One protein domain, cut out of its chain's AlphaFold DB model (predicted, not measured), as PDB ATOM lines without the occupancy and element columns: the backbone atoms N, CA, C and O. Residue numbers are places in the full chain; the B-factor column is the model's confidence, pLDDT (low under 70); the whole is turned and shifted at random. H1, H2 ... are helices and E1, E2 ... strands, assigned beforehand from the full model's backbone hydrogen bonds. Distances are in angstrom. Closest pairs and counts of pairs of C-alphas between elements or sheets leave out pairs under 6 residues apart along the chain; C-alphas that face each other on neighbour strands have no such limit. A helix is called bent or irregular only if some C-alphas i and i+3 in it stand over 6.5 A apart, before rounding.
ATOM      1  N   THR A   3      -9.966  24.544   8.590       81.25
ATOM      2  CA  THR A   3      -8.776  24.900   9.378       81.25
ATOM      3  C   THR A   3      -7.694  23.816   9.390       81.25
ATOM      4  O   THR A   3      -6.512  24.141   9.340       81.25
ATOM      5  N   ASP A   4      -8.058  22.531   9.404       83.62
ATOM      6  CA  ASP A   4      -7.084  21.428   9.405       83.62
ATOM      7  C   ASP A   4      -6.330  21.321   8.071       83.62
ATOM      8  O   ASP A   4      -5.203  20.834   8.043       83.62
ATOM      9  N   VAL A   5      -6.928  21.808   6.975       82.81
ATOM     10  CA  VAL A   5      -6.268  21.901   5.661       82.81
ATOM     11  C   VAL A   5      -5.151  22.943   5.690       82.81
ATOM     12  O   VAL A   5      -4.054  22.677   5.212       82.81
ATOM     13  N   MET A   6      -5.390  24.110   6.293       83.81
ATOM     14  CA  MET A   6      -4.342  25.130   6.436       83.81
ATOM     15  C   MET A   6      -3.184  24.629   7.304       83.81
ATOM     16  O   MET A   6      -2.022  24.867   6.989       83.81
ATOM     17  N   VAL A   7      -3.493  23.867   8.354       83.25
ATOM     18  CA  VAL A   7      -2.490  23.263   9.240       83.25
ATOM     19  C   VAL A   7      -1.653  22.193   8.533       83.25
ATOM     20  O   VAL A   7      -0.452  22.109   8.782       83.25
ATOM     21  N   SER A   8      -2.245  21.378   7.655       86.69
ATOM     22  CA  SER A   8      -1.498  20.323   6.958       86.69
ATOM     23  C   SER A   8      -0.525  20.854   5.901       86.69
ATOM     24  O   SER A   8       0.460  20.181   5.609       86.69
ATOM     25  N   ILE A   9      -0.783  22.044   5.347       86.06
ATOM     26  CA  ILE A   9       0.057  22.676   4.318       86.06
ATOM     27  C   ILE A   9       1.119  23.581   4.949       86.06
ATOM     28  O   ILE A   9       2.299  23.463   4.631       86.06
ATOM     29  N   GLU A  10       0.710  24.467   5.857       83.44
ATOM     30  CA  GLU A  10       1.550  25.560   6.368       83.44
ATOM     31  C   GLU A  10       2.083  25.310   7.794       83.44
ATOM     32  O   GLU A  10       2.923  26.053   8.306       83.44
ATOM     33  N   GLY A  11       1.615  24.245   8.450       83.62
ATOM     34  CA  GLY A  11       2.052  23.828   9.779       83.62
ATOM     35  C   GLY A  11       1.216  24.376  10.942       83.62
ATOM     36  O   GLY A  11       0.449  25.333  10.839       83.62
ATOM     37  N   GLU A  12       1.392  23.749  12.108       86.88
ATOM     38  CA  GLU A  12       0.568  23.956  13.313       86.88
ATOM     39  C   GLU A  12       0.646  25.381  13.887       86.88
ATOM     40  O   GLU A  12      -0.309  25.865  14.492       86.88
ATOM     41  N   ASN A  13       1.746  26.098  13.636       87.06
ATOM     42  CA  ASN A  13       1.929  27.479  14.090       87.06
ATOM     43  C   ASN A  13       0.871  28.445  13.530       87.06
ATOM     44  O   ASN A  13       0.667  29.511  14.110       87.06
ATOM     45  N   LEU A  14       0.189  28.087  12.435       86.75
ATOM     46  CA  LEU A  14      -0.892  28.898  11.874       86.75
ATOM     47  C   LEU A  14      -2.270  28.598  12.477       86.75
ATOM     48  O   LEU A  14      -3.195  29.391  12.283       86.75
ATOM     49  N   ARG A  15      -2.442  27.512  13.247       86.75
ATOM     50  CA  ARG A  15      -3.745  27.161  13.842       86.75
ATOM     51  C   ARG A  15      -4.343  28.287  14.703       86.75
ATOM     52  O   ARG A  15      -5.529  28.562  14.527       86.75
ATOM     53  N   PRO A  16      -3.584  28.990  15.573       88.06
ATOM     54  CA  PRO A  16      -4.138  30.054  16.419       88.06
ATOM     55  C   PRO A  16      -4.642  31.278  15.644       88.06
ATOM     56  O   PRO A  16      -5.421  32.060  16.182       88.06
ATOM     57  N   VAL A  17      -4.189  31.455  14.400       87.50
ATOM     58  CA  VAL A  17      -4.523  32.604  13.543       87.50
ATOM     59  C   VAL A  17      -5.407  32.220  12.353       87.50
ATOM     60  O   VAL A  17      -5.703  33.063  11.514       87.50
ATOM     61  N   THR A  18      -5.853  30.964  12.273       88.38
ATOM     62  CA  THR A  18      -6.763  30.504  11.219       88.38
ATOM     63  C   THR A  18      -8.202  30.551  11.724       88.38
ATOM     64  O   THR A  18      -8.620  29.711  12.521       88.38
ATOM     65  N   TRP A  19      -8.984  31.510  11.231       90.44
ATOM     66  CA  TRP A  19     -10.428  31.590  11.465       90.44
ATOM     67  C   TRP A  19     -11.218  31.284  10.192       90.44
ATOM     68  O   TRP A  19     -10.721  31.420   9.075       90.44
ATOM     69  N   VAL A  20     -12.472  30.874  10.370       90.94
ATOM     70  CA  VAL A  20     -13.409  30.579   9.281       90.94
ATOM     71  C   VAL A  20     -14.641  31.448   9.478       90.94
ATOM     72  O   VAL A  20     -15.213  31.466  10.566       90.94
ATOM     73  N   VAL A  21     -15.040  32.154   8.423       92.31
ATOM     74  CA  VAL A  21     -16.307  32.890   8.369       92.31
ATOM     75  C   VAL A  21     -17.271  32.083   7.511       92.31
ATOM     76  O   VAL A  21     -16.903  31.621   6.432       92.31
ATOM     77  N   ILE A  22     -18.486  31.883   8.016       91.94
ATOM     78  CA  ILE A  22     -19.575  31.237   7.285       91.94
ATOM     79  C   ILE A  22     -20.604  32.319   6.989       91.94
ATOM     80  O   ILE A  22     -21.128  32.940   7.912       91.94
ATOM     81  N   GLU A  23     -20.878  32.535   5.707       90.25
ATOM     82  CA  GLU A  23     -21.886  33.484   5.243       90.25
ATOM     83  C   GLU A  23     -23.035  32.719   4.592       90.25
ATOM     84  O   GLU A  23     -22.842  31.961   3.641       90.25
ATOM     85  N   GLU A  24     -24.239  32.910   5.123       89.75
ATOM     86  CA  GLU A  24     -25.453  32.360   4.533       89.75
ATOM     87  C   GLU A  24     -26.001  33.337   3.495       89.75
ATOM     88  O   GLU A  24     -26.343  34.481   3.803       89.75
ATOM     89  N   VAL A  25     -26.104  32.870   2.255       89.00
ATOM     90  CA  VAL A  25     -26.656  33.637   1.138       89.00
ATOM     91  C   VAL A  25     -27.961  32.983   0.707       89.00
ATOM     92  O   VAL A  25     -28.069  31.755   0.654       89.00
ATOM     93  N   LYS A  26     -28.984  33.798   0.434       87.81
ATOM     94  CA  LYS A  26     -30.286  33.283   0.002       87.81
ATOM     95  C   LYS A  26     -30.160  32.600  -1.363       87.81
ATOM     96  O   LYS A  26     -29.323  32.957  -2.190       87.81
ATOM     97  N   SER A  27     -31.033  31.628  -1.609       86.31
ATOM     98  CA  SER A  27     -31.134  30.957  -2.908       86.31
ATOM     99  C   SER A  27     -31.329  31.970  -4.038       86.31
ATOM    100  O   SER A  27     -32.234  32.797  -3.959       86.31
ATOM    101  N   GLY A  28     -30.532  31.862  -5.101       85.31
ATOM    102  CA  GLY A  28     -30.575  32.770  -6.249       85.31
ATOM    103  C   GLY A  28     -29.745  34.048  -6.092       85.31
ATOM    104  O   GLY A  28     -29.477  34.696  -7.098       85.31
ATOM    105  N   ASP A  29     -29.268  34.372  -4.886       85.62
ATOM    106  CA  ASP A  29     -28.453  35.573  -4.640       85.62
ATOM    107  C   ASP A  29     -26.939  35.302  -4.788       85.62
ATOM    108  O   ASP A  29     -26.130  36.227  -4.743       85.62
ATOM    109  N   TRP A  30     -26.540  34.040  -5.001       84.19
ATOM    110  CA  TRP A  30     -25.154  33.640  -5.261       84.19
ATOM    111  C   TRP A  30     -24.988  33.147  -6.699       84.19
ATOM    112  O   TRP A  30     -25.621  32.173  -7.109       84.19
ATOM    113  N   GLY A  31     -24.116  33.799  -7.467       83.19
ATOM    114  CA  GLY A  31     -23.829  33.430  -8.851       83.19
ATOM    115  C   GLY A  31     -22.404  32.925  -9.049       83.19
ATOM    116  O   GLY A  31     -21.454  33.514  -8.539       83.19
ATOM    117  N   VAL A  32     -22.240  31.861  -9.836       82.69
ATOM    118  CA  VAL A  32     -20.928  31.328 -10.243       82.69
ATOM    119  C   VAL A  32     -20.912  31.199 -11.761       82.69
ATOM    120  O   VAL A  32     -21.849  30.674 -12.352       82.69
ATOM    121  N   GLY A  33     -19.864  31.708 -12.415       81.69
ATOM    122  CA  GLY A  33     -19.740  31.614 -13.875       81.69
ATOM    123  C   GLY A  33     -20.841  32.348 -14.657       81.69
ATOM    124  O   GLY A  33     -21.160  31.951 -15.771       81.69
ATOM    125  N   GLY A  34     -21.442  33.396 -14.080       84.06
ATOM    126  CA  GLY A  34     -22.498  34.193 -14.721       84.06
ATOM    127  C   GLY A  34     -23.923  33.652 -14.553       84.06
ATOM    128  O   GLY A  34     -24.861  34.300 -15.010       84.06
ATOM    129  N   ALA A  35     -24.105  32.517 -13.872       80.44
ATOM    130  CA  ALA A  35     -25.419  31.967 -13.553       80.44
ATOM    131  C   ALA A  35     -25.707  32.099 -12.054       80.44
ATOM    132  O   ALA A  35     -24.908  31.658 -11.227       80.44
ATOM    133  N   ALA A  36     -26.852  32.692 -11.714       85.50
ATOM    134  CA  ALA A  36     -27.389  32.658 -10.358       85.50
ATOM    135  C   ALA A  36     -27.791  31.219 -10.006       85.50
ATOM    136  O   ALA A  36     -28.544  30.589 -10.749       85.50
ATOM    137  N   LEU A  37     -27.279  30.700  -8.892       85.62
ATOM    138  CA  LEU A  37     -27.555  29.344  -8.435       85.62
ATOM    139  C   LEU A  37     -28.725  29.354  -7.459       85.62
ATOM    140  O   LEU A  37     -28.687  30.007  -6.413       85.62
ATOM    141  N   THR A  38     -29.764  28.594  -7.786       89.38
ATOM    142  CA  THR A  38     -30.832  28.283  -6.835       89.38
ATOM    143  C   THR A  38     -30.494  27.030  -6.030       89.38
ATOM    144  O   THR A  38     -29.646  26.227  -6.429       89.38
ATOM    145  N   THR A  39     -31.182  26.816  -4.908       87.75
ATOM    146  CA  THR A  39     -31.040  25.587  -4.113       87.75
ATOM    147  C   THR A  39     -31.298  24.326  -4.947       87.75
ATOM    148  O   THR A  39     -30.589  23.333  -4.790       87.75
ATOM    149  N   ASP A  40     -32.260  24.371  -5.872       86.81
ATOM    150  CA  ASP A  40     -32.585  23.245  -6.755       86.81
ATOM    151  C   ASP A  40     -31.446  22.952  -7.742       86.81
ATOM    152  O   ASP A  40     -31.123  21.790  -7.998       86.81
ATOM    153  N   ASP A  41     -30.790  23.993  -8.263       85.06
ATOM    154  CA  ASP A  41     -29.635  23.834  -9.152       85.06
ATOM    155  C   ASP A  41     -28.442  23.213  -8.412       85.06
ATOM    156  O   ASP A  41     -27.736  22.376  -8.978       85.06
ATOM    157  N   VAL A  42     -28.251  23.546  -7.129       85.44
ATOM    158  CA  VAL A  42     -27.226  22.921  -6.272       85.44
ATOM    159  C   VAL A  42     -27.527  21.438  -6.043       85.44
ATOM    160  O   VAL A  42     -26.624  20.606  -6.145       85.44
ATOM    161  N   GLN A  43     -28.785  21.076  -5.778       87.94
ATOM    162  CA  GLN A  43     -29.188  19.670  -5.633       87.94
ATOM    163  C   GLN A  43     -28.987  18.881  -6.932       87.94
ATOM    164  O   GLN A  43     -28.484  17.755  -6.904       87.94
ATOM    165  N   ALA A  44     -29.338  19.470  -8.076       86.38
ATOM    166  CA  ALA A  44     -29.110  18.863  -9.382       86.38
ATOM    167  C   ALA A  44     -27.610  18.667  -9.661       86.38
ATOM    168  O   ALA A  44     -27.206  17.579 -10.080       86.38
ATOM    169  N   LEU A  45     -26.779  19.669  -9.348       85.69
ATOM    170  CA  LEU A  45     -25.324  19.598  -9.488       85.69
ATOM    171  C   LEU A  45     -24.719  18.495  -8.609       85.69
ATOM    172  O   LEU A  45     -23.921  17.698  -9.101       85.69
ATOM    173  N   ALA A  46     -25.134  18.393  -7.343       85.75
ATOM    174  CA  ALA A  46     -24.697  17.329  -6.436       85.75
ATOM    175  C   ALA A  46     -25.093  15.927  -6.937       85.75
ATOM    176  O   ALA A  46     -24.358  14.961  -6.739       85.75
ATOM    177  N   ALA A  47     -26.225  15.816  -7.639       89.44
ATOM    178  CA  ALA A  47     -26.674  14.593  -8.303       89.44
ATOM    179  C   ALA A  47     -25.997  14.335  -9.670       89.44
ATOM    180  O   ALA A  47     -26.391  13.404 -10.376       89.44
ATOM    181  N   GLY A  48     -25.017  15.154 -10.072       83.38
ATOM    182  CA  GLY A  48     -24.302  15.033 -11.346       83.38
ATOM    183  C   GLY A  48     -25.108  15.473 -12.574       83.38
ATOM    184  O   GLY A  48     -24.735  15.155 -13.702       83.38
TER     185      GLY A  48
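What this domain is: This is residues 3 to 48 of the 54 residues of a protein of Nostoc sp. TCL240-02 (UniProt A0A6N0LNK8). Two small ends are joined by a long single stretch, residues 18 to 29: helices H1 and H2 at one end, the hairpin E1 and E2 followed by H3 at the other. The printed part has 46 residues, in order H1, H2, E1, E2, H3; the class is mixed, with one antiparallel sheet, E1 - E2. It is extended, radius of gyration of the C-alphas 15.9 A, spanning 40 by 22 by 17 A.

How they stand to each other: H1, residues 3 to 10, touches H2, residues 12 to 17, at a steep tilt of 50 degrees, opposite ways; the closest C-alphas, of Val 7 and Arg 15, are 6.2 A apart. H2 is irregular, but only just: C-alphas 13 and 16 are 7.0 A apart. E1, residues 30 to 32, and E2, residues 35 to 37, form an antiparallel hairpin at 132 degrees, with N 37 and O 30 within hydrogen-bond range at 2.8 A. H3, residues 39 to 46, touches no helix and is apart from E1. Every O i to N i+4 pair is within hydrogen-bond range in H1 and H3; in H2 0 of 2, with 2 of 3 O i to N i+3 pairs.

Where its parts are: H1 begins at C-alpha 3, (-8.776, 24.900, 9.378), and measures 10.8 A; H2 measures 10.0 A, E1 6.9 A and E2 6.1 A. H3, 10.7 A, ends at C-alpha 46, (-24.697, 17.329, -6.436).

The domain as a whole: The C-alphas farthest apart, of Asn 13 and Asp 40, are 40.5 A apart. The link from H2 to E1 is long, the others tight. Residues 43 to 48, of which 43 to 46 belong to H3, stand free. The printed part has no cut, and no printed residue is under 70 in pLDDT.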